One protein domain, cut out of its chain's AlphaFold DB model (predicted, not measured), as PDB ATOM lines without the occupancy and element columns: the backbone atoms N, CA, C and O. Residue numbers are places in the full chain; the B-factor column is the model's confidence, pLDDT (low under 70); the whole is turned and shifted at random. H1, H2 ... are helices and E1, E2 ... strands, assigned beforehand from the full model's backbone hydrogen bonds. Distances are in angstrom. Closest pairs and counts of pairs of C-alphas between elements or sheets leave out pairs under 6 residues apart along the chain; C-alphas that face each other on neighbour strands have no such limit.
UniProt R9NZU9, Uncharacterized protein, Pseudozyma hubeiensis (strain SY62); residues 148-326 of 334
ATOM      1  N   LEU A 148     -28.125 242.477  25.188       58.38
ATOM      2  CA  LEU A 148     -27.876 243.878  24.918       58.38
ATOM      3  C   LEU A 148     -28.760 244.330  23.743       58.38
ATOM      4  O   LEU A 148     -28.558 245.409  23.191       58.38
ATOM      5  N   ALA A 149     -29.747 243.500  23.372       48.97
ATOM      6  CA  ALA A 149     -30.630 243.625  22.217       48.97
ATOM      7  C   ALA A 149     -31.418 244.947  22.179       48.97
ATOM      8  O   ALA A 149     -31.926 245.333  21.129       48.97
ATOM      9  N   SER A 150     -31.482 245.687  23.290       59.41
ATOM     10  CA  SER A 150     -32.017 247.044  23.320       59.41
ATOM     11  C   SER A 150     -31.063 248.012  24.010       59.41
ATOM     12  O   SER A 150     -30.657 247.816  25.154       59.41
ATOM     13  N   ARG A 151     -30.806 249.162  23.368       63.50
ATOM     14  CA  ARG A 151     -30.114 250.303  24.002       63.50
ATOM     15  C   ARG A 151     -30.768 250.729  25.325       63.50
ATOM     16  O   ARG A 151     -30.091 251.326  26.153       63.50
ATOM     17  N   ARG A 152     -32.063 250.436  25.522       66.31
ATOM     18  CA  ARG A 152     -32.791 250.737  26.766       66.31
ATOM     19  C   ARG A 152     -32.474 249.757  27.900       66.31
ATOM     20  O   ARG A 152     -32.503 250.177  29.048       66.31
ATOM     21  N   SER A 153     -32.161 248.492  27.604       74.25
ATOM     22  CA  SER A 153     -31.796 247.488  28.619       74.25
ATOM     23  C   SER A 153     -30.296 247.454  28.920       74.25
ATOM     24  O   SER A 153     -29.889 246.849  29.909       74.25
ATOM     25  N   LEU A 154     -29.482 248.137  28.106       80.12
ATOM     26  CA  LEU A 154     -28.026 248.182  28.230       80.12
ATOM     27  C   LEU A 154     -27.525 248.518  29.651       80.12
ATOM     28  O   LEU A 154     -26.654 247.794  30.132       80.12
ATOM     29  N   PRO A 155     -28.062 249.536  30.360       81.25
ATOM     30  CA  PRO A 155     -27.622 249.820  31.724       81.25
ATOM     31  C   PRO A 155     -27.818 248.629  32.669       81.25
ATOM     32  O   PRO A 155     -26.900 248.303  33.405       81.25
ATOM     33  N   SER A 156     -28.961 247.941  32.603       81.00
ATOM     34  CA  SER A 156     -29.277 246.791  33.466       81.00
ATOM     35  C   SER A 156     -28.525 245.511  33.081       81.00
ATOM     36  O   SER A 156     -28.361 244.608  33.900       81.00
ATOM     37  N   ALA A 157     -28.087 245.403  31.826       83.31
ATOM     38  CA  ALA A 157     -27.290 244.275  31.356       83.31
ATOM     39  C   ALA A 157     -25.807 244.397  31.754       83.31
ATOM     40  O   ALA A 157     -25.135 243.376  31.882       83.31
ATOM     41  N   ILE A 158     -25.308 245.623  31.965       88.38
ATOM     42  CA  ILE A 158     -23.927 245.899  32.400       88.38
ATOM     43  C   ILE A 158     -23.848 246.107  33.913       88.38
ATOM     44  O   ILE A 158     -22.948 245.573  34.552       88.38
ATOM     45  N   ARG A 159     -24.786 246.851  34.505       89.75
ATOM     46  CA  ARG A 159     -24.807 247.157  35.939       89.75
ATOM     47  C   ARG A 159     -25.827 246.283  36.681       89.75
ATOM     48  O   ARG A 159     -26.914 246.043  36.152       89.75
ATOM     49  N   PRO A 160     -25.520 245.835  37.909       91.19
ATOM     50  CA  PRO A 160     -24.311 246.154  38.674       91.19
ATOM     51  C   PRO A 160     -23.068 245.399  38.184       91.19
ATOM     52  O   PRO A 160     -23.169 244.272  37.692       91.19
ATOM     53  N   VAL A 161     -21.898 246.009  38.360       93.06
ATOM     54  CA  VAL A 161     -20.598 245.370  38.127       93.06
ATOM     55  C   VAL A 161     -20.026 244.916  39.463       93.06
ATOM     56  O   VAL A 161     -19.868 245.709  40.385       93.06
ATOM     57  N   VAL A 162     -19.675 243.637  39.564       94.69
ATOM     58  CA  VAL A 162     -18.959 243.090  40.730       94.69
ATOM     59  C   VAL A 162     -17.592 242.588  40.311       94.69
ATOM     60  O   VAL A 162     -17.421 242.145  39.181       94.69
ATOM     61  N   PHE A 163     -16.621 242.634  41.214       95.69
ATOM     62  CA  PHE A 163     -15.364 241.928  41.010       95.69
ATOM     63  C   PHE A 163     -15.509 240.489  41.503       95.69
ATOM     64  O   PHE A 163     -15.960 240.271  42.626       95.69
ATOM     65  N   ASN A 164     -15.171 239.528  40.648       95.00
ATOM     66  CA  ASN A 164     -15.304 238.102  40.924       95.00
ATOM     67  C   ASN A 164     -14.125 237.373  40.264       95.00
ATOM     68  O   ASN A 164     -14.275 236.857  39.152       95.00
ATOM     69  N   PRO A 165     -12.934 237.390  40.885       93.00
ATOM     70  CA  PRO A 165     -11.775 236.705  40.338       93.00
ATOM     71  C   PRO A 165     -12.076 235.211  40.389       93.00
ATOM     72  O   PRO A 165     -12.228 234.655  41.465       93.00
ATOM     73  N   GLN A 166     -12.251 234.567  39.240       93.38
ATOM     74  CA  GLN A 166     -12.557 233.138  39.144       93.38
ATOM     75  C   GLN A 166     -11.280 232.424  38.690       93.38
ATOM     76  O   GLN A 166     -11.031 232.403  37.481       93.38
ATOM     77  N   PRO A 167     -10.444 231.889  39.608       93.44
ATOM     78  CA  PRO A 167      -9.100 231.425  39.269       93.44
ATOM     79  C   PRO A 167      -9.104 230.386  38.153       93.44
ATOM     80  O   PRO A 167      -8.331 230.508  37.218       93.44
ATOM     81  N   GLU A 168     -10.040 229.437  38.180       92.94
ATOM     82  CA  GLU A 168     -10.164 228.406  37.145       92.94
ATOM     83  C   GLU A 168     -10.437 228.994  35.751       92.94
ATOM     84  O   GLU A 168      -9.792 228.600  34.783       92.94
ATOM     85  N   ILE A 169     -11.343 229.977  35.635       94.44
ATOM     86  CA  ILE A 169     -11.626 230.644  34.351       94.44
ATOM     87  C   ILE A 169     -10.405 231.438  33.890       94.44
ATOM     88  O   ILE A 169     -10.043 231.391  32.718       94.44
ATOM     89  N   LEU A 170      -9.789 232.191  34.802       95.88
ATOM     90  CA  LEU A 170      -8.644 233.043  34.497       95.88
ATOM     91  C   LEU A 170      -7.436 232.203  34.054       95.88
ATOM     92  O   LEU A 170      -6.819 232.511  33.037       95.88
ATOM     93  N   THR A 171      -7.160 231.089  34.732       95.88
ATOM     94  CA  THR A 171      -6.135 230.124  34.315       95.88
ATOM     95  C   THR A 171      -6.414 229.629  32.899       95.88
ATOM     96  O   THR A 171      -5.552 229.776  32.035       95.88
ATOM     97  N   GLN A 172      -7.635 229.167  32.611       96.56
ATOM     98  CA  GLN A 172      -7.996 228.692  31.271       96.56
ATOM     99  C   GLN A 172      -7.874 229.779  30.189       96.56
ATOM    100  O   GLN A 172      -7.355 229.518  29.104       96.56
ATOM    101  N   ILE A 173      -8.284 231.018  30.481       97.38
ATOM    102  CA  ILE A 173      -8.083 232.167  29.583       97.38
ATOM    103  C   ILE A 173      -6.590 232.357  29.284       97.38
ATOM    104  O   ILE A 173      -6.218 232.478  28.115       97.38
ATOM    105  N   SER A 174      -5.741 232.384  30.319       96.88
ATOM    106  CA  SER A 174      -4.298 232.579  30.142       96.88
ATOM    107  C   SER A 174      -3.657 231.442  29.350       96.88
ATOM    108  O   SER A 174      -2.988 231.716  28.360       96.88
ATOM    109  N   GLU A 175      -3.922 230.181  29.695       96.75
ATOM    110  CA  GLU A 175      -3.367 229.011  29.006       96.75
ATOM    111  C   GLU A 175      -3.732 229.007  27.520       96.75
ATOM    112  O   GLU A 175      -2.859 228.865  26.659       96.75
ATOM    113  N   VAL A 176      -5.011 229.233  27.197       97.62
ATOM    114  CA  VAL A 176      -5.482 229.259  25.807       97.62
ATOM    115  C   VAL A 176      -4.844 230.412  25.034       97.62
ATOM    116  O   VAL A 176      -4.366 230.196  23.919       97.62
ATOM    117  N   ILE A 177      -4.797 231.623  25.601       97.94
ATOM    118  CA  ILE A 177      -4.164 232.769  24.935       97.94
ATOM    119  C   ILE A 177      -2.680 232.491  24.691       97.94
ATOM    120  O   ILE A 177      -2.214 232.621  23.557       97.94
ATOM    121  N   GLN A 178      -1.942 232.081  25.722       97.56
ATOM    122  CA  GLN A 178      -0.503 231.842  25.633       97.56
ATOM    123  C   GLN A 178      -0.184 230.747  24.607       97.56
ATOM    124  O   GLN A 178       0.680 230.942  23.752       97.56
ATOM    125  N   ALA A 179      -0.937 229.641  24.606       97.50
ATOM    126  CA  ALA A 179      -0.768 228.564  23.634       97.50
ATOM    127  C   ALA A 179      -1.015 229.031  22.189       97.50
ATOM    128  O   ALA A 179      -0.275 228.652  21.274       97.50
ATOM    129  N   ARG A 180      -2.032 229.874  21.954       97.19
ATOM    130  CA  ARG A 180      -2.304 230.413  20.611       97.19
ATOM    131  C   ARG A 180      -1.248 231.401  20.147       97.19
ATOM    132  O   ARG A 180      -0.839 231.317  18.992       97.19
ATOM    133  N   LEU A 181      -0.790 232.290  21.023       97.62
ATOM    134  CA  LEU A 181       0.275 233.236  20.689       97.62
ATOM    135  C   LEU A 181       1.588 232.509  20.391       97.62
ATOM    136  O   LEU A 181       2.210 232.787  19.368       97.62
ATOM    137  N   ALA A 182       1.939 231.498  21.192       97.25
ATOM    138  CA  ALA A 182       3.099 230.649  20.938       97.25
ATOM    139  C   ALA A 182       3.002 229.935  19.580       97.25
ATOM    140  O   ALA A 182       3.952 229.966  18.797       97.25
ATOM    141  N   LYS A 183       1.837 229.358  19.246       97.38
ATOM    142  CA  LYS A 183       1.600 228.723  17.937       97.38
ATOM    143  C   LYS A 183       1.720 229.711  16.769       97.38
ATOM    144  O   LYS A 183       2.151 229.320  15.689       97.38
ATOM    145  N   ALA A 184       1.350 230.972  16.982       97.00
ATOM    146  CA  ALA A 184       1.488 232.047  16.000       97.00
ATOM    147  C   ALA A 184       2.905 232.656  15.947       97.00
ATOM    148  O   ALA A 184       3.138 233.574  15.162       97.00
ATOM    149  N   GLY A 185       3.849 232.181  16.771       97.00
ATOM    150  CA  GLY A 185       5.202 232.737  16.852       97.00
ATOM    151  C   GLY A 185       5.257 234.142  17.462       97.00
ATOM    152  O   GLY A 185       6.196 234.885  17.190       97.00
ATOM    153  N   ILE A 186       4.254 234.523  18.259       96.50
ATOM    154  CA  ILE A 186       4.184 235.823  18.933       96.50
ATOM    155  C   ILE A 186       4.718 235.655  20.363       96.50
ATOM    156  O   ILE A 186       4.061 234.992  21.172       96.50
ATOM    157  N   PRO A 187       5.888 236.231  20.696       95.00
ATOM    158  CA  PRO A 187       6.448 236.129  22.036       95.00
ATOM    159  C   PRO A 187       5.664 236.976  23.047       95.00
ATOM    160  O   PRO A 187       5.018 237.965  22.698       95.00
ATOM    161  N   LEU A 188       5.742 236.568  24.315       94.25
ATOM    162  CA  LEU A 188       5.256 237.333  25.462       94.25
ATOM    163  C   LEU A 188       6.441 238.017  26.131       94.25
ATOM    164  O   LEU A 188       7.199 237.387  26.872       94.25
ATOM    165  N   ASP A 189       6.577 239.306  25.855       92.25
ATOM    166  CA  ASP A 189       7.679 240.125  26.340       92.25
ATOM    167  C   ASP A 189       7.335 240.790  27.682       92.25
ATOM    168  O   ASP A 189       6.185 240.832  28.132       92.25
ATOM    169  N   THR A 190       8.345 241.370  28.325       90.62
ATOM    170  CA  THR A 190       8.136 242.325  29.420       90.62
ATOM    171  C   THR A 190       7.458 243.585  28.885       90.62
ATOM    172  O   THR A 190       7.872 244.120  27.855       90.62
ATOM    173  N   ILE A 191       6.450 244.104  29.587       84.94
ATOM    174  CA  ILE A 191       5.648 245.244  29.101       84.94
ATOM    175  C   ILE A 191       6.495 246.521  28.973       84.94
ATOM    176  O   ILE A 191       6.223 247.362  28.112       84.94
ATOM    177  N   SER A 192       7.526 246.677  29.809       76.94
ATOM    178  CA  SER A 192       8.502 247.768  29.709       76.94
ATOM    179  C   SER A 192       9.827 247.395  30.370       76.94
ATOM    180  O   SER A 192       9.837 246.596  31.296       76.94
ATOM    181  N   HIS A 193      10.932 248.031  29.974       69.94
ATOM    182  CA  HIS A 193      12.232 247.826  30.629       69.94
ATOM    183  C   HIS A 193      12.214 248.165  32.128       69.94
ATOM    184  O   HIS A 193      12.869 247.487  32.912       69.94
ATOM    185  N   ASP A 194      11.424 249.166  32.525       74.06
ATOM    186  CA  ASP A 194      11.333 249.626  33.916       74.06
ATOM    187  C   ASP A 194      10.382 248.775  34.774       74.06
ATOM    188  O   ASP A 194      10.300 248.964  35.987       74.06
ATOM    189  N   ASN A 195       9.631 247.856  34.158       71.25
ATOM    190  CA  ASN A 195       8.669 247.009  34.853       71.25
ATOM    191  C   ASN A 195       8.742 245.572  34.316       71.25
ATOM    192  O   ASN A 195       8.252 245.325  33.208       71.25
ATOM    193  N   PRO A 196       9.293 244.617  35.093       81.81
ATOM    194  CA  PRO A 196       9.517 243.242  34.652       81.81
ATOM    195  C   PRO A 196       8.224 242.428  34.497       81.81
ATOM    196  O   PRO A 196       8.288 241.227  34.248       81.81
ATOM    197  N   LEU A 197       7.051 243.049  34.642       89.31
ATOM    198  CA  LEU A 197       5.772 242.409  34.400       89.31
ATOM    199  C   LEU A 197       5.703 241.843  32.976       89.31
ATOM    200  O   LEU A 197       5.826 242.566  31.981       89.31
ATOM    201  N   GLN A 198       5.468 240.537  32.895       92.88
ATOM    202  CA  GLN A 198       5.346 239.820  31.638       92.88
ATOM    203  C   GLN A 198       3.936 239.965  31.061       92.88
ATOM    204  O   GLN A 198       2.935 239.879  31.781       92.88
ATOM    205  N   GLN A 199       3.840 240.149  29.745       94.81
ATOM    206  CA  GLN A 199       2.574 240.016  29.027       94.81
ATOM    207  C   GLN A 199       1.954 238.626  29.265       94.81
ATOM    208  O   GLN A 199       2.652 237.633  29.441       94.81
ATOM    209  N   GLY A 200       0.626 238.546  29.249       95.62
ATOM    210  CA  GLY A 200      -0.116 237.303  29.477       95.62
ATOM    211  C   GLY A 200      -0.288 236.922  30.950       95.62
ATOM    212  O   GLY A 200      -0.902 235.892  31.223       95.62
ATOM    213  N   THR A 201       0.205 237.743  31.885       94.75
ATOM    214  CA  THR A 201      -0.017 237.587  33.329       94.75
ATOM    215  C   THR A 201      -1.091 238.548  33.844       94.75
ATOM    216  O   THR A 201      -1.265 239.657  33.327       94.75
ATOM    217  N   TYR A 202      -1.846 238.117  34.855       96.44
ATOM    218  CA  TYR A 202      -2.904 238.932  35.446       96.44
ATOM    219  C   TYR A 202      -2.353 240.026  36.362       96.44
ATOM    220  O   TYR A 202      -1.316 239.863  37.001       96.44
ATOM    221  N   LEU A 203      -3.094 241.132  36.436       95.44
ATOM    222  CA  LEU A 203      -2.783 242.302  37.252       95.44
ATOM    223  C   LEU A 203      -3.540 242.281  38.586       95.44
ATOM    224  O   LEU A 203      -4.737 241.961  38.587       95.44
ATOM    225  N   PRO A 204      -2.923 242.718  39.702       94.25
ATOM    226  CA  PRO A 204      -3.622 242.842  40.967       94.25
ATOM    227  C   PRO A 204      -4.715 243.906  40.864       94.25
ATOM    228  O   PRO A 204      -4.448 245.026  40.402       94.25
ATOM    229  N   PRO A 205      -5.949 243.587  41.286       95.62
ATOM    230  CA  PRO A 205      -7.041 244.545  41.275       95.62
ATOM    231  C   PRO A 205      -6.788 245.687  42.266       95.62
ATOM    232  O   PRO A 205      -6.033 245.532  43.231       95.62
ATOM    233  N   PRO A 206      -7.449 246.840  42.086       95.31
ATOM    234  CA  PRO A 206      -7.532 247.821  43.145       95.31
ATOM    235  C   PRO A 206      -8.338 247.272  44.316       95.31
ATOM    236  O   PRO A 206      -9.519 246.965  44.173       95.31
ATOM    237  N   LEU A 207      -7.691 247.153  45.472       94.50
ATOM    238  CA  LEU A 207      -8.276 246.591  46.683       94.50
ATOM    239  C   LEU A 207      -8.285 247.624  47.797       94.50
ATOM    240  O   LEU A 207      -7.299 248.323  48.012       94.50
ATOM    241  N   ARG A 208      -9.383 247.684  48.541       93.88
ATOM    242  CA  ARG A 208      -9.500 248.412  49.805       93.88
ATOM    243  C   ARG A 208      -9.786 247.428  50.927       93.88
ATOM    244  O   ARG A 208     -10.449 246.416  50.715       93.88
ATOM    245  N   ARG A 209      -9.322 247.741  52.134       91.38
ATOM    246  CA  ARG A 209      -9.692 246.976  53.325       91.38
ATOM    247  C   ARG A 209     -11.021 247.491  53.866       91.38
ATOM    248  O   ARG A 209     -11.156 248.682  54.136       91.38
ATOM    249  N   THR A 210     -11.987 246.599  54.024       89.88
ATOM    250  CA  THR A 210     -13.296 246.864  54.628       89.88
ATOM    251  C   THR A 210     -13.483 245.989  55.867       89.88
ATOM    252  O   THR A 210     -12.603 245.212  56.245       89.88
ATOM    253  N   GLN A 211     -14.649 246.101  56.508       86.88
ATOM    254  CA  GLN A 211     -15.033 245.221  57.614       86.88
ATOM    255  C   GLN A 211     -15.161 243.749  57.182       86.88
ATOM    256  O   GLN A 211     -14.995 242.865  58.015       86.88
ATOM    257  N   ASN A 212     -15.396 243.480  55.891       84.75
ATOM    258  CA  ASN A 212     -15.563 242.127  55.350       84.75
ATOM    259  C   ASN A 212     -14.271 241.552  54.739       84.75
ATOM    260  O   ASN A 212     -14.319 240.509  54.093       84.75
ATOM    261  N   GLY A 213     -13.130 242.229  54.906       89.19
ATOM    262  CA  GLY A 213     -11.852 241.829  54.316       89.19
ATOM    263  C   GLY A 213     -11.423 242.733  53.163       89.19
ATOM    264  O   GLY A 213     -11.649 243.943  53.189       89.19
ATOM    265  N   LEU A 214     -10.730 242.168  52.176       92.00
ATOM    266  CA  LEU A 214     -10.326 242.907  50.980       92.00
ATOM    267  C   LEU A 214     -11.493 242.979  50.000       92.00
ATOM    268  O   LEU A 214     -12.114 241.966  49.691       92.00
ATOM    269  N   GLU A 215     -11.784 244.164  49.485       94.56
ATOM    270  CA  GLU A 215     -12.830 244.367  48.487       94.56
ATOM    271  C   GLU A 215     -12.328 245.251  47.355       94.56
ATOM    272  O   GLU A 215     -11.514 246.152  47.555       94.56
ATOM    273  N   PHE A 216     -12.878 245.046  46.164       95.62
ATOM    274  CA  PHE A 216     -12.711 245.988  45.067       95.62
ATOM    275  C   PHE A 216     -13.623 247.207  45.302       95.62
ATOM    276  O   PHE A 216     -14.827 247.013  45.505       95.62
ATOM    277  N   PRO A 217     -13.119 248.458  45.257       95.94
ATOM    278  CA  PRO A 217     -13.948 249.649  45.433       95.94
ATOM    279  C   PRO A 217     -15.115 249.703  44.435       95.94
ATOM    280  O   PRO A 217     -14.914 249.783  43.218       95.94
ATOM    281  N   SER A 218     -16.349 249.670  44.942       94.38
ATOM    282  CA  SER A 218     -17.568 249.637  44.122       94.38
ATOM    283  C   SER A 218     -17.708 250.867  43.227       94.38
ATOM    284  O   SER A 218     -18.239 250.770  42.125       94.38
ATOM    285  N   GLU A 219     -17.173 252.012  43.650       95.25
ATOM    286  CA  GLU A 219     -17.206 253.263  42.894       95.25
ATOM    287  C   GLU A 219     -16.368 253.152  41.608       95.25
ATOM    288  O   GLU A 219     -16.736 253.690  40.561       95.25
ATOM    289  N   LEU A 220     -15.264 252.396  41.657       96.25
ATOM    290  CA  LEU A 220     -14.452 252.104  40.478       96.25
ATOM    291  C   LEU A 220     -15.147 251.099  39.553       96.25
ATOM    292  O   LEU A 220     -15.085 251.270  38.335       96.25
ATOM    293  N   LEU A 221     -15.808 250.074  40.100       95.69
ATOM    294  CA  LEU A 221     -16.551 249.085  39.308       95.69
ATOM    295  C   LEU A 221     -17.716 249.733  38.556       95.69
ATOM    296  O   LEU A 221     -17.794 249.634  37.329       95.69
ATOM    297  N   GLU A 222     -18.579 250.442  39.282       93.38
ATOM    298  CA  GLU A 222     -19.786 251.060  38.734       93.38
ATOM    299  C   GLU A 222     -19.477 252.278  37.866       93.38
ATOM    300  O   GLU A 222     -20.160 252.502  36.871       93.38
ATOM    301  N   GLY A 223     -18.433 253.041  38.183       93.62
ATOM    302  CA  GLY A 223     -17.968 254.134  37.338       93.62
ATOM    303  C   GLY A 223     -17.046 253.625  36.237       93.62
ATOM    304  O   GLY A 223     -17.446 253.394  35.103       93.62
ATOM    305  N   ARG A 224     -15.770 253.448  36.568       94.75
ATOM    306  CA  ARG A 224     -14.693 253.283  35.587       94.75
ATOM    307  C   ARG A 224     -14.802 252.011  34.745       94.75
ATOM    308  O   ARG A 224     -14.624 252.085  33.533       94.75
ATOM    309  N   TYR A 225     -15.042 250.857  35.365       95.62
ATOM    310  CA  TYR A 225     -14.963 249.572  34.659       95.62
ATOM    311  C   TYR A 225     -16.255 249.197  33.931       95.62
ATOM    312  O   TYR A 225     -16.184 248.517  32.906       95.62
ATOM    313  N   SER A 226     -17.414 249.671  34.395       93.94
ATOM    314  CA  SER A 226     -18.679 249.522  33.666       93.94
ATOM    315  C   SER A 226     -18.719 250.378  32.392       93.94
ATOM    316  O   SER A 226     -19.231 249.933  31.361       93.94
ATOM    317  N   GLU A 227     -18.128 251.579  32.433       93.56
ATOM    318  CA  GLU A 227     -18.127 252.523  31.310       93.56
ATOM    319  C   GLU A 227     -17.344 252.001  30.097       93.56
ATOM    320  O   GLU A 227     -17.691 252.328  28.964       93.56
ATOM    321  N   ILE A 228     -16.351 251.126  30.302       93.88
ATOM    322  CA  ILE A 228     -15.629 250.463  29.203       93.88
ATOM    323  C   ILE A 228     -16.620 249.676  28.340       93.88
ATOM    324  O   ILE A 228     -16.759 249.954  27.147       93.88
ATOM    325  N   LEU A 229     -17.354 248.733  28.941       91.81
ATOM    326  CA  LEU A 229     -18.355 247.940  28.226       91.81
ATOM    327  C   LEU A 229     -19.458 248.830  27.655       91.81
ATOM    328  O   LEU A 229     -19.825 248.691  26.486       91.81
ATOM    329  N   TYR A 230     -19.949 249.778  28.456       90.69
ATOM    330  CA  TYR A 230     -21.019 250.680  28.047       90.69
ATOM    331  C   TYR A 230     -20.658 251.448  26.779       90.69
ATOM    332  O   TYR A 230     -21.424 251.444  25.811       90.69
ATOM    333  N   HIS A 231     -19.470 252.053  26.751       89.69
ATOM    334  CA  HIS A 231     -18.986 252.802  25.604       89.69
ATOM    335  C   HIS A 231     -18.788 251.894  24.387       89.69
ATOM    336  O   HIS A 231     -19.249 252.246  23.303       89.69
ATOM    337  N   ARG A 232     -18.160 250.714  24.535       89.12
ATOM    338  CA  ARG A 232     -17.937 249.791  23.402       89.12
ATOM    339  C   ARG A 232     -19.241 249.304  22.770       89.12
ATOM    340  O   ARG A 232     -19.328 249.209  21.549       89.12
ATOM    341  N   ILE A 233     -20.261 249.039  23.584       86.19
ATOM    342  CA  ILE A 233     -21.557 248.552  23.098       86.19
ATOM    343  C   ILE A 233     -22.389 249.696  22.501       86.19
ATOM    344  O   ILE A 233     -23.037 249.531  21.465       86.19
ATOM    345  N   ARG A 234     -22.388 250.874  23.138       85.06
ATOM    346  CA  ARG A 234     -23.180 252.031  22.689       85.06
ATOM    347  C   ARG A 234     -22.576 252.715  21.457       85.06
ATOM    348  O   ARG A 234     -23.330 253.213  20.613       85.06
ATOM    349  N   HIS A 235     -21.250 252.718  21.364       84.75
ATOM    350  CA  HIS A 235     -20.452 253.370  20.329       84.75
ATOM    351  C   HIS A 235     -19.472 252.361  19.706       84.75
ATOM    352  O   HIS A 235     -18.266 252.443  19.952       84.75
ATOM    353  N   PRO A 236     -19.976 251.388  18.920       82.06
ATOM    354  CA  PRO A 236     -19.119 250.404  18.272       82.06
ATOM    355  C   PRO A 236     -18.145 251.100  17.316       82.06
ATOM    356  O   PRO A 236     -18.531 251.981  16.546       82.06
ATOM    357  N   SER A 237     -16.879 250.699  17.392       83.31
ATOM    358  CA  SER A 237     -15.799 251.153  16.514       83.31
ATOM    359  C   SER A 237     -15.719 250.255  15.269       83.31
ATOM    360  O   SER A 237     -16.116 249.090  15.358       83.31
ATOM    361  N   PRO A 238     -15.219 250.753  14.117       84.00
ATOM    362  CA  PRO A 238     -14.893 249.906  12.967       84.00
ATOM    363  C   PRO A 238     -13.890 248.801  13.318       84.00
ATOM    364  O   PRO A 238     -14.024 247.679  12.844       84.00
ATOM    365  N   GLU A 239     -12.922 249.124  14.177       85.44
ATOM    366  CA  GLU A 239     -12.002 248.154  14.768       85.44
ATOM    367  C   GLU A 239     -12.667 247.498  15.989       85.44
ATOM    368  O   GLU A 239     -13.125 248.222  16.895       85.44
ATOM    369  N   PRO A 240     -12.769 246.155  16.030       84.56
ATOM    370  CA  PRO A 240     -13.383 245.459  17.146       84.56
ATOM    371  C   PRO A 240     -12.557 245.694  18.411       84.56
ATOM    372  O   PRO A 240     -11.342 245.618  18.430       84.56
ATOM    373  N   THR A 241     -13.231 246.039  19.500       91.56
ATOM    374  CA  THR A 241     -12.585 246.321  20.800       91.56
ATOM    375  C   THR A 241     -13.293 245.617  21.954       91.56
ATOM    376  O   THR A 241     -13.048 245.887  23.131       91.56
ATOM    377  N   LEU A 242     -14.201 244.718  21.585       92.81
ATOM    378  CA  LEU A 242     -14.982 243.854  22.444       92.81
ATOM    379  C   LEU A 242     -15.140 242.526  21.707       92.81
ATOM    380  O   LEU A 242     -15.509 242.504  20.532       92.81
ATOM    381  N   PHE A 243     -14.866 241.438  22.407       93.06
ATOM    382  CA  PHE A 243     -14.839 240.090  21.863       93.06
ATOM    383  C   PHE A 243     -15.559 239.145  22.814       93.06
ATOM    384  O   PHE A 243     -15.558 239.360  24.025       93.06
ATOM    385  N   THR A 244     -16.138 238.089  22.266       91.94
ATOM    386  CA  THR A 244     -16.593 236.928  23.022       91.94
ATOM    387  C   THR A 244     -15.485 235.880  23.016       91.94
ATOM    388  O   THR A 244     -14.919 235.578  21.967       91.94
ATOM    389  N   PHE A 245     -15.210 235.308  24.181       93.44
ATOM    390  CA  PHE A 245     -14.236 234.251  24.404       93.44
ATOM    391  C   PHE A 245     -14.949 233.060  25.074       93.44
ATOM    392  O   PHE A 245     -15.300 233.148  26.254       93.44
ATOM    393  N   PRO A 246     -15.204 231.955  24.347       91.50
ATOM    394  CA  PRO A 246     -15.659 230.705  24.946       91.50
ATOM    395  C   PRO A 246     -14.516 230.024  25.717       91.50
ATOM    396  O   PRO A 246     -13.470 229.712  25.152       91.50
ATOM    397  N   VAL A 247     -14.724 229.769  27.006       91.44
ATOM    398  CA  VAL A 247     -13.743 229.170  27.920       91.44
ATOM    399  C   VAL A 247     -14.321 227.875  28.485       91.44
ATOM    400  O   VAL A 247     -15.400 227.884  29.078       91.44
ATOM    401  N   ALA A 248     -13.618 226.759  28.305       91.62
ATOM    402  CA  ALA A 248     -14.022 225.472  28.862       91.62
ATOM    403  C   ALA A 248     -13.559 225.361  30.323       91.62
ATOM    404  O   ALA A 248     -12.364 225.374  30.594       91.62
ATOM    405  N   VAL A 249     -14.494 225.252  31.269       89.25
ATOM    406  CA  VAL A 249     -14.208 225.124  32.709       89.25
ATOM    407  C   VAL A 249     -15.140 224.077  33.308       89.25
ATOM    408  O   VAL A 249     -16.356 224.156  33.130       89.25
ATOM    409  N   GLY A 250     -14.584 223.070  33.988       85.62
ATOM    410  CA  GLY A 250     -15.377 222.019  34.643       85.62
ATOM    411  C   GLY A 250     -16.318 221.263  33.693       85.62
ATOM    412  O   GLY A 250     -17.454 220.968  34.054       85.62
ATOM    413  N   GLY A 251     -15.886 221.021  32.449       84.81
ATOM    414  CA  GLY A 251     -16.695 220.352  31.419       84.81
ATOM    415  C   GLY A 251     -17.819 221.205  30.818       84.81
ATOM    416  O   GLY A 251     -18.649 220.682  30.079       84.81
ATOM    417  N   ARG A 252     -17.871 222.511  31.115       85.69
ATOM    418  CA  ARG A 252     -18.864 223.456  30.581       85.69
ATOM    419  C   ARG A 252     -18.184 224.571  29.799       85.69
ATOM    420  O   ARG A 252     -17.086 224.990  30.150       85.69
ATOM    421  N   ILE A 253     -18.863 225.098  28.784       87.75
ATOM    422  CA  ILE A 253     -18.414 226.304  28.078       87.75
ATOM    423  C   ILE A 253     -19.017 227.525  28.774       87.75
ATOM    424  O   ILE A 253     -20.238 227.678  28.839       87.75
ATOM    425  N   ARG A 254     -18.156 228.403  29.286       87.12
ATOM    426  CA  ARG A 254     -18.507 229.724  29.820       87.12
ATOM    427  C   ARG A 254     -18.121 230.782  28.796       87.12
ATOM    428  O   ARG A 254     -17.116 230.642  28.112       87.12
ATOM    429  N   TYR A 255     -18.909 231.843  28.683       88.06
ATOM    430  CA  TYR A 255     -18.658 232.898  27.702       88.06
ATOM    431  C   TYR A 255     -18.209 234.174  28.397       88.06
ATOM    432  O   TYR A 255     -18.953 234.778  29.169       88.06
ATOM    433  N   VAL A 256     -16.986 234.586  28.086       92.81
ATOM    434  CA  VAL A 256     -16.325 235.755  28.660       92.81
ATOM    435  C   VAL A 256     -16.293 236.868  27.617       92.81
ATOM    436  O   VAL A 256     -15.976 236.633  26.456       92.81
ATOM    437  N   LEU A 257     -16.616 238.095  28.010       93.50
ATOM    438  CA  LEU A 257     -16.325 239.281  27.215       93.50
ATOM    439  C   LEU A 257     -14.888 239.713  27.464       93.50
ATOM    440  O   LEU A 257     -14.527 240.034  28.594       93.50
ATOM    441  N   ALA A 258     -14.094 239.790  26.408       96.50
ATOM    442  CA  ALA A 258     -12.762 240.367  26.440       96.50
ATOM    443  C   ALA A 258     -12.818 241.769  25.815       96.50
ATOM    444  O   ALA A 258     -13.211 241.922  24.658       96.50
ATOM    445  N   ALA A 259     -12.475 242.804  26.580       96.06
ATOM    446  CA  ALA A 259     -12.530 244.197  26.143       96.06
ATOM    447  C   ALA A 259     -11.146 244.845  26.197       96.06
ATOM    448  O   ALA A 259     -10.450 244.746  27.209       96.06
ATOM    449  N   THR A 260     -10.775 245.569  25.142       95.50
ATOM    450  CA  THR A 260      -9.529 246.342  25.125       95.50
ATOM    451  C   THR A 260      -9.742 247.736  25.710       95.50
ATOM    452  O   THR A 260     -10.737 248.423  25.419       95.50
ATOM    453  N   ALA A 261      -8.783 248.196  26.515       93.88
ATOM    454  CA  ALA A 261      -8.844 249.503  27.158       93.88
ATOM    455  C   ALA A 261      -7.514 250.260  27.108       93.88
ATOM    456  O   ALA A 261      -6.432 249.688  26.977       93.88
ATOM    457  N   LYS A 262      -7.604 251.588  27.233       91.25
ATOM    458  CA  LYS A 262      -6.430 252.456  27.368       91.25
ATOM    459  C   LYS A 262      -5.830 252.260  28.766       91.25
ATOM    460  O   LYS A 262      -6.561 252.443  29.730       91.25
ATOM    461  N   PRO A 263      -4.535 251.973  28.935       89.81
ATOM    462  CA  PRO A 263      -3.978 251.695  30.259       89.81
ATOM    463  C   PRO A 263      -3.883 252.898  31.186       89.81
ATOM    464  O   PRO A 263      -4.035 252.709  32.381       89.81
ATOM    465  N   ALA A 264      -3.686 254.118  30.676       87.81
ATOM    466  CA  ALA A 264      -3.505 255.314  31.511       87.81
ATOM    467  C   ALA A 264      -4.612 255.545  32.575       87.81
ATOM    468  O   ALA A 264      -4.277 255.883  33.707       87.81
ATOM    469  N   PRO A 265      -5.919 255.345  32.289       89.81
ATOM    470  CA  PRO A 265      -6.953 255.386  33.329       89.81
ATOM    471  C   PRO A 265      -7.073 254.103  34.165       89.81
ATOM    472  O   PRO A 265      -7.767 254.117  35.179       89.81
ATOM    473  N   HIS A 266      -6.471 252.983  33.770       92.94
ATOM    474  CA  HIS A 266      -6.724 251.669  34.379       92.94
ATOM    475  C   HIS A 266      -5.500 251.029  35.035       92.94
ATOM    476  O   HIS A 266      -5.666 250.027  35.724       92.94
ATOM    477  N   THR A 267      -4.309 251.611  34.873       91.19
ATOM    478  CA  THR A 267      -3.014 251.146  35.401       91.19
ATOM    479  C   THR A 267      -2.092 252.349  35.669       91.19
ATOM    480  O   THR A 267      -2.301 253.397  35.050       91.19
ATOM    481  N   PRO A 268      -1.055 252.238  36.523       87.12
ATOM    482  CA  PRO A 268      -0.113 253.335  36.775       87.12
ATOM    483  C   PRO A 268       0.854 253.579  35.609       87.12
ATOM    484  O   PRO A 268       1.614 254.548  35.628       87.12
ATOM    485  N   MET A 269       0.865 252.700  34.602       80.56
ATOM    486  CA  MET A 269       1.819 252.768  33.504       80.56
ATOM    487  C   MET A 269       1.597 254.031  32.671       80.56
ATOM    488  O   MET A 269       0.588 254.187  31.979       80.56
ATOM    489  N   ARG A 270       2.584 254.930  32.710       69.31
ATOM    490  CA  ARG A 270       2.650 256.083  31.814       69.31
ATOM    491  C   ARG A 270       3.089 255.592  30.442       69.31
ATOM    492  O   ARG A 270       4.182 255.061  30.281       69.31
ATOM    493  N   TRP A 271       2.227 255.742  29.448       62.91
ATOM    494  CA  TRP A 271       2.557 255.369  28.079       62.91
ATOM    495  C   TRP A 271       3.420 256.441  27.411       62.91
ATOM    496  O   TRP A 271       2.971 257.565  27.203       62.91
ATOM    497  N   GLY A 272       4.647 256.065  27.046       53.12
ATOM    498  CA  GLY A 272       5.385 256.698  25.954       53.12
ATOM    499  C   GLY A 272       4.939 256.140  24.595       53.12
ATOM    500  O   GLY A 272       4.201 255.161  24.523       53.12
ATOM    501  N   THR A 273       5.421 256.721  23.497       48.47
ATOM    502  CA  THR A 273       5.058 256.404  22.096       48.47
ATOM    503  C   THR A 273       5.404 254.982  21.606       48.47
ATOM    504  O   THR A 273       5.289 254.707  20.414       48.47
ATOM    505  N   ARG A 274       5.824 254.058  22.481       54.50
ATOM    506  CA  ARG A 274       6.429 252.763  22.113       54.50
ATOM    507  C   ARG A 274       5.882 251.538  22.854       54.50
ATOM    508  O   ARG A 274       6.558 250.516  22.895       54.50
ATOM    509  N   THR A 275       4.690 251.584  23.445       68.19
ATOM    510  CA  THR A 275       4.164 250.366  24.079       68.19
ATOM    511  C   THR A 275       3.714 249.352  23.026       68.19
ATOM    512  O   THR A 275       2.876 249.625  22.166       68.19
ATOM    513  N   THR A 276       4.283 248.151  23.097       84.50
ATOM    514  CA  THR A 276       3.931 246.991  22.262       84.50
ATOM    515  C   THR A 276       2.789 246.174  22.868       84.50
ATOM    516  O   THR A 276       2.546 245.054  22.431       84.50
ATOM    517  N   SER A 277       2.083 246.723  23.866       91.31
ATOM    518  CA  SER A 277       1.088 246.010  24.670       91.31
ATOM    519  C   SER A 277      -0.258 246.729  24.710       91.31
ATOM    520  O   SER A 277      -0.309 247.955  24.816       91.31
ATOM    521  N   THR A 278      -1.338 245.958  24.741       93.50
ATOM    522  CA  THR A 278      -2.717 246.415  24.946       93.50
ATOM    523  C   THR A 278      -3.235 245.856  26.269       93.50
ATOM    524  O   THR A 278      -2.970 244.699  26.587       93.50
ATOM    525  N   LEU A 279      -3.973 246.655  27.046       95.44
ATOM    526  CA  LEU A 279      -4.659 246.163  28.245       95.44
ATOM    527  C   LEU A 279      -5.985 245.516  27.857       95.44
ATOM    528  O   LEU A 279      -6.818 246.137  27.188       95.44
ATOM    529  N   TRP A 280      -6.181 244.301  28.346       97.75
ATOM    530  CA  TRP A 280      -7.386 243.507  28.185       97.75
ATOM    531  C   TRP A 280      -8.073 243.330  29.531       97.75
ATOM    532  O   TRP A 280      -7.419 243.029  30.530       97.75
ATOM    533  N   LEU A 281      -9.389 243.511  29.551       98.06
ATOM    534  CA  LEU A 281     -10.247 243.238  30.698       98.06
ATOM    535  C   LEU A 281     -11.224 242.126  30.344       98.06
ATOM    536  O   LEU A 281     -11.810 242.133  29.260       98.06
ATOM    537  N   PHE A 282     -11.420 241.202  31.277       97.56
ATOM    538  CA  PHE A 282     -12.284 240.042  31.096       97.56
ATOM    539  C   PHE A 282     -13.508 240.168  31.983       97.56
ATOM    540  O   PHE A 282     -13.386 240.366  33.194       97.56
ATOM    541  N   TYR A 283     -14.681 240.034  31.380       95.50
ATOM    542  CA  TYR A 283     -15.957 240.118  32.062       95.50
ATOM    543  C   TYR A 283     -16.789 238.878  31.802       95.50
ATOM    544  O   TYR A 283     -16.745 238.304  30.723       95.50
ATOM    545  N   GLU A 284     -17.626 238.513  32.753       91.50
ATOM    546  CA  GLU A 284     -18.604 237.451  32.584       91.50
ATOM    547  C   GLU A 284     -20.018 237.998  32.811       91.50
ATOM    548  O   GLU A 284     -20.225 238.765  33.757       91.50
ATOM    549  N   PRO A 285     -21.008 237.656  31.972       87.62
ATOM    550  CA  PRO A 285     -22.389 238.045  32.221       87.62
ATOM    551  C   PRO A 285     -22.902 237.387  33.500       87.62
ATOM    552  O   PRO A 285     -22.632 236.219  33.764       87.62
ATOM    553  N   ARG A 286     -23.687 238.127  34.283       86.38
ATOM    554  CA  ARG A 286     -24.335 237.586  35.480       86.38
ATOM    555  C   ARG A 286     -25.804 237.352  35.214       86.38
ATOM    556  O   ARG A 286     -26.493 238.231  34.695       86.38
ATOM    557  N   TYR A 287     -26.296 236.194  35.632       83.06
ATOM    558  CA  TYR A 287     -27.698 235.826  35.497       83.06
ATOM    559  C   TYR A 287     -28.347 235.687  36.867       83.06
ATOM    560  O   TYR A 287     -27.785 235.133  37.806       83.06
ATOM    561  N   THR A 288     -29.567 236.193  36.970       80.94
ATOM    562  CA  THR A 288     -30.422 236.051  38.152       80.94
ATOM    563  C   THR A 288     -31.753 235.465  37.714       80.94
ATOM    564  O   THR A 288     -32.145 235.655  36.566       80.94
ATOM    565  N   ARG A 289     -32.473 234.763  38.592       80.50
ATOM    566  CA  ARG A 289     -33.838 234.336  38.259       80.50
ATOM    567  C   ARG A 289     -34.774 235.534  38.325       80.50
ATOM    568  O   ARG A 289     -34.774 236.282  39.303       80.50
ATOM    569  N   SER A 290     -35.577 235.707  37.285       79.81
ATOM    570  CA  SER A 290     -36.692 236.646  37.294       79.81
ATOM    571  C   SER A 290     -37.674 236.266  38.402       79.81
ATOM    572  O   SER A 290     -38.124 235.127  38.468       79.81
ATOM    573  N   VAL A 291     -38.038 237.228  39.254       82.75
ATOM    574  CA  VAL A 291     -39.030 237.013  40.323       82.75
ATOM    575  C   VAL A 291     -40.406 236.668  39.740       82.75
ATOM    576  O   VAL A 291     -41.169 235.937  40.358       82.75
ATOM    577  N   PHE A 292     -40.713 237.168  38.539       82.44
ATOM    578  CA  PHE A 292     -42.017 236.983  37.900       82.44
ATOM    579  C   PHE A 292     -42.090 235.726  37.035       82.44
ATOM    580  O   PHE A 292     -43.095 235.028  37.067       82.44
ATOM    581  N   SER A 293     -41.048 235.448  36.246       82.00
ATOM    582  CA  SER A 293     -41.064 234.350  35.269       82.00
ATOM    583  C   SER A 293     -40.246 233.133  35.692       82.00
ATOM    584  O   SER A 293     -40.319 232.112  35.025       82.00
ATOM    585  N   GLY A 294     -39.421 233.224  36.740       80.25
ATOM    586  CA  GLY A 294     -38.469 232.171  37.119       80.25
ATOM    587  C   GLY A 294     -37.280 232.011  36.159       80.25
ATOM    588  O   GLY A 294     -36.242 231.488  36.562       80.25
ATOM    589  N   GLU A 295     -37.406 232.519  34.933       78.94
ATOM    590  CA  GLU A 295     -36.399 232.439  33.875       78.94
ATOM    591  C   GLU A 295     -35.093 233.175  34.218       78.94
ATOM    592  O   GLU A 295     -35.128 234.232  34.870       78.94
ATOM    593  N   PRO A 296     -33.933 232.673  33.749       75.56
ATOM    594  CA  PRO A 296     -32.672 233.397  33.817       75.56
ATOM    595  C   PRO A 296     -32.766 234.746  33.093       75.56
ATOM    596  O   PRO A 296     -33.063 234.838  31.905       75.56
ATOM    597  N   MET A 297     -32.462 235.814  33.817       77.31
ATOM    598  CA  MET A 297     -32.407 237.180  33.321       77.31
ATOM    599  C   MET A 297     -31.014 237.739  33.595       77.31
ATOM    600  O   MET A 297     -30.564 237.764  34.746       77.31
ATOM    601  N   GLN A 298     -30.345 238.217  32.542       80.06
ATOM    602  CA  GLN A 298     -29.059 238.894  32.688       80.06
ATOM    603  C   GLN A 298     -29.234 240.155  33.547       80.06
ATOM    604  O   GLN A 298     -30.085 241.002  33.258       80.06
ATOM    605  N   ARG A 299     -28.433 240.268  34.607       84.25
ATOM    606  CA  ARG A 299     -28.386 241.417  35.515       84.25
ATOM    607  C   ARG A 299     -26.944 241.723  35.878       84.25
ATOM    608  O   ARG A 299     -26.401 241.192  36.847       84.25
ATOM    609  N   GLY A 300     -26.361 242.616  35.097       89.38
ATOM    610  CA  GLY A 300     -24.995 243.064  35.280       89.38
ATOM    611  C   GLY A 300     -23.924 242.088  34.797       89.38
ATOM    612  O   GLY A 300     -24.199 241.091  34.120       89.38
ATOM    613  N   VAL A 301     -22.682 242.401  35.159       91.88
ATOM    614  CA  VAL A 301     -21.495 241.615  34.803       91.88
ATOM    615  C   VAL A 301     -20.553 241.439  35.995       91.88
ATOM    616  O   VAL A 301     -20.575 242.200  36.965       91.88
ATOM    617  N   SER A 302     -19.716 240.417  35.916       94.44
ATOM    618  CA  SER A 302     -18.572 240.184  36.789       94.44
ATOM    619  C   SER A 302     -17.308 240.637  36.066       94.44
ATOM    620  O   SER A 302     -17.039 240.132  34.984       94.44
ATOM    621  N   LEU A 303     -16.514 241.542  36.631       97.19
ATOM    622  CA  LEU A 303     -15.130 241.759  36.205       97.19
ATOM    623  C   LEU A 303     -14.274 240.635  36.799       97.19
ATOM    624  O   LEU A 303     -14.199 240.504  38.020       97.19
ATOM    625  N   LEU A 304     -13.656 239.827  35.941       96.75
ATOM    626  CA  LEU A 304     -12.856 238.671  36.348       96.75
ATOM    627  C   LEU A 304     -11.401 239.074  36.609       96.75
ATOM    628  O   LEU A 304     -10.814 238.685  37.612       96.75
ATOM    629  N   GLY A 305     -10.819 239.875  35.718       97.31
ATOM    630  CA  GLY A 305      -9.420 240.281  35.814       97.31
ATOM    631  C   GLY A 305      -8.972 241.125  34.628       97.31
ATOM    632  O   GLY A 305      -9.745 241.384  33.701       97.31
ATOM    633  N   ALA A 306      -7.712 241.546  34.664       97.75
ATOM    634  CA  ALA A 306      -7.077 242.291  33.588       97.75
ATOM    635  C   ALA A 306      -5.654 241.779  33.337       97.75
ATOM    636  O   ALA A 306      -4.986 241.361  34.281       97.75
ATOM    637  N   MET A 307      -5.201 241.815  32.083       97.00
ATOM    638  CA  MET A 307      -3.833 241.463  31.689       97.00
ATOM    639  C   MET A 307      -3.366 242.347  30.532       97.00
ATOM    640  O   MET A 307      -4.182 242.863  29.764       97.00
ATOM    641  N   PHE A 308      -2.056 242.483  30.361       96.06
ATOM    642  CA  PHE A 308      -1.495 243.038  29.130       96.06
ATOM    643  C   PHE A 308      -1.216 241.929  28.123       96.06
ATOM    644  O   PHE A 308      -0.675 240.893  28.489       96.06
ATOM    645  N   LEU A 309      -1.530 242.167  26.852       96.50
ATOM    646  CA  LEU A 309      -1.175 241.282  25.739       96.50
ATOM    647  C   LEU A 309      -0.397 242.049  24.669       96.50
ATOM    648  O   LEU A 309      -0.579 243.267  24.573       96.50
ATOM    649  N   PRO A 310       0.412 241.368  23.837       95.06
ATOM    650  CA  PRO A 310       1.038 241.983  22.672       95.06
ATOM    651  C   PRO A 310       0.020 242.714  21.790       95.06
ATOM    652  O   PRO A 310      -1.121 242.281  21.639       95.06
ATOM    653  N   LYS A 311       0.439 243.798  21.136       91.06
ATOM    654  CA  LYS A 311      -0.425 244.593  20.246       91.06
ATOM    655  C   LYS A 311      -1.006 243.763  19.093       91.06
ATOM    656  O   LYS A 311      -2.133 244.004  18.688       91.06
ATOM    657  N   PHE A 312      -0.257 242.769  18.618       90.19
ATOM    658  CA  PHE A 312      -0.659 241.850  17.547       90.19
ATOM    659  C   PHE A 312      -1.409 240.608  18.052       90.19
ATOM    660  O   PHE A 312      -1.766 239.739  17.260       90.19
ATOM    661  N   ALA A 313      -1.644 240.496  19.365       95.56
ATOM    662  CA  ALA A 313      -2.353 239.353  19.931       95.56
ATOM    663  C   ALA A 313      -3.801 239.283  19.442       95.56
ATOM    664  O   ALA A 313      -4.315 238.191  19.236       95.56
ATOM    665  N   GLU A 314      -4.444 240.436  19.231       95.12
ATOM    666  CA  GLU A 314      -5.824 240.508  18.747       95.12
ATOM    667  C   GLU A 314      -6.004 239.731  17.438       95.12
ATOM    668  O   GLU A 314      -6.795 238.790  17.392       95.12
ATOM    669  N   ASP A 315      -5.213 240.064  16.413       94.25
ATOM    670  CA  ASP A 315      -5.304 239.445  15.088       94.25
ATOM    671  C   ASP A 315      -5.098 237.930  15.157       94.25
ATOM    672  O   ASP A 315      -5.890 237.167  14.605       94.25
ATOM    673  N   ALA A 316      -4.072 237.474  15.882       95.75
ATOM    674  CA  ALA A 316      -3.777 236.050  16.020       95.75
ATOM    675  C   ALA A 316      -4.890 235.291  16.762       95.75
ATOM    676  O   ALA A 316      -5.273 234.183  16.374       95.75
ATOM    677  N   LEU A 317      -5.442 235.885  17.822       96.88
ATOM    678  CA  LEU A 317      -6.509 235.268  18.603       96.88
ATOM    679  C   LEU A 317      -7.830 235.221  17.827       96.88
ATOM    680  O   LEU A 317      -8.535 234.213  17.917       96.88
ATOM    681  N   VAL A 318      -8.133 236.243  17.022       95.12
ATOM    682  CA  VAL A 318      -9.300 236.258  16.125       95.12
ATOM    683  C   VAL A 318      -9.136 235.251  14.989       95.12
ATOM    684  O   VAL A 318     -10.029 234.435  14.769       95.12
ATOM    685  N   GLN A 319      -7.987 235.239  14.305       94.75
ATOM    686  CA  GLN A 319      -7.708 234.290  13.216       94.75
ATOM    687  C   GLN A 319      -7.759 232.835  13.689       94.75
ATOM    688  O   GLN A 319      -8.192 231.957  12.951       94.75
ATOM    689  N   SER A 320      -7.360 232.571  14.936       95.25
ATOM    690  CA  SER A 320      -7.431 231.227  15.520       95.25
ATOM    691  C   SER A 320      -8.830 230.804  15.991       95.25
ATOM    692  O   SER A 320      -8.987 229.670  16.449       95.25
ATOM    693  N   GLY A 321      -9.824 231.699  15.935       92.81
ATOM    694  CA  GLY A 321     -11.186 231.460  16.418       92.81
ATOM    695  C   GLY A 321     -11.344 231.476  17.944       92.81
ATOM    696  O   GLY A 321     -12.432 231.195  18.440       92.81
ATOM    697  N   VAL A 322     -10.289 231.805  18.701       94.62
ATOM    698  CA  VAL A 322     -10.355 231.931  20.169       94.62
ATOM    699  C   VAL A 322     -11.144 233.166  20.585       94.62
ATOM    700  O   VAL A 322     -11.958 233.096  21.506       94.62
ATOM    701  N   LEU A 323     -10.923 234.287  19.899       94.56
ATOM    702  CA  LEU A 323     -11.722 235.492  20.074       94.56
ATOM    703  C   LEU A 323     -12.693 235.639  18.911       94.56
ATOM    704  O   LEU A 323     -12.305 235.662  17.747       94.56
ATOM    705  N   ILE A 324     -13.967 235.811  19.238       91.44
ATOM    706  CA  ILE A 324     -15.012 236.110  18.267       91.44
ATOM    707  C   ILE A 324     -15.340 237.585  18.435       91.44
ATOM    708  O   ILE A 324     -15.774 237.992  19.513       91.44
ATOM    709  N   ALA A 325     -15.122 238.400  17.399       89.44
ATOM    710  CA  ALA A 325     -15.486 239.814  17.441       89.44
ATOM    711  C   ALA A 325     -16.943 239.941  17.891       89.44
ATOM    712  O   ALA A 325     -17.845 239.356  17.280       89.44
ATOM    713  N   TYR A 326     -17.169 240.665  18.988       81.81
ATOM    714  CA  TYR A 326     -18.516 240.827  19.502       81.81
ATOM    715  C   TYR A 326     -19.323 241.510  18.401       81.81
ATOM    716  O   TYR A 326     -18.855 242.534  17.887       81.81
TER     717      TYR A 326
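What this domain is: This is residues 148 to 326 of the 334 residues of an uncharacterized protein of Pseudozyma hubeiensis (strain SY62) (UniProt R9NZU9). A strongly twisted five-stranded sheet curls round the long helix H2 on one face, while H3 packs on the opposite face: three layers, helices on both faces of a sheet. The long hairpin E8 and E9 makes the longest axis, with the small hairpin E2 and E3 towards its other end; E4 and E5 form another small hairpin, away from the core. The 179 printed residues, mixed in class, include four named helices and nine named strands, in the order H1 E1 H2 E2 E3 E4 E5 H3 E6 E7 E8 E9 H4; the mixed sheet has the order E1 E9 E8 E7 E6. The whole is compact, with a radius of gyration of the C-alphas of 16.6 A and spans of 54 by 39 by 34 A.

Where its parts are: Find C-alpha 154 at (-28.026, 248.182, 28.230), where H1, residues 154 to 158, begins. E1, residues 161 to 163, and H2, residues 167 to 183, 24.0 A long, follow. Next come E2, residues 190 to 192, E3, 195 to 198, E4, 208 to 210, and E5, 213 to 215. H3, residues 218 to 234, 22.3 A, has a kink of 27 degrees near residue 228. Read on through E6, residues 242 to 249, 21.4 A; E7, 252 to 261, 28.1 A; E8, 277 to 289, 39.3 A; and E9, 296 to 310, 36.5 A, which bends by 65 degrees at residue 307. H4, residues 313 to 319, ends at C-alpha 319, (-7.708, 234.290, 13.216).

How they stand to each other: Start with E6, E7, E8 and E9, a meander, each strand the antiparallel neighbour of the one before: look for N 245 and O 256 at 2.7 A, N 257 and O 283 at 2.7 A, and N 284 and O 302 at 2.8 A. Edge strand E1 is parallel to E9, with N 303 and O 162 at 2.8 A. H2 is on this sheet; its closest C-alphas to E6 are Ile 169 and Val 249, 6.3 A. On the opposite face is H3, whose closest C-alphas to E1 are Leu 221 and Val 161, 5.6 A. H1, on the same face as H3, touches residues 226 to 230 of H3 alone, closest at C-alphas Ile 158 and Ser 226, 6.5 A. H4 touches H2, about perpendicular at 79 degrees, closest at C-alphas Ala 313 and Leu 181, 6.7 A. In H1, H2 and H4 every O i to N i+4 pair is within hydrogen-bond range; in H3, 9 of 13 are.

The domain as a whole: The farthest C-alphas, His 193 and Phe 292, are 55.8 A apart. The printed part has no cut; E7 to E8, residues 262 to 276, is the long link. Confidence is under 70 at residues 148 to 152, 193 and 270 to 275.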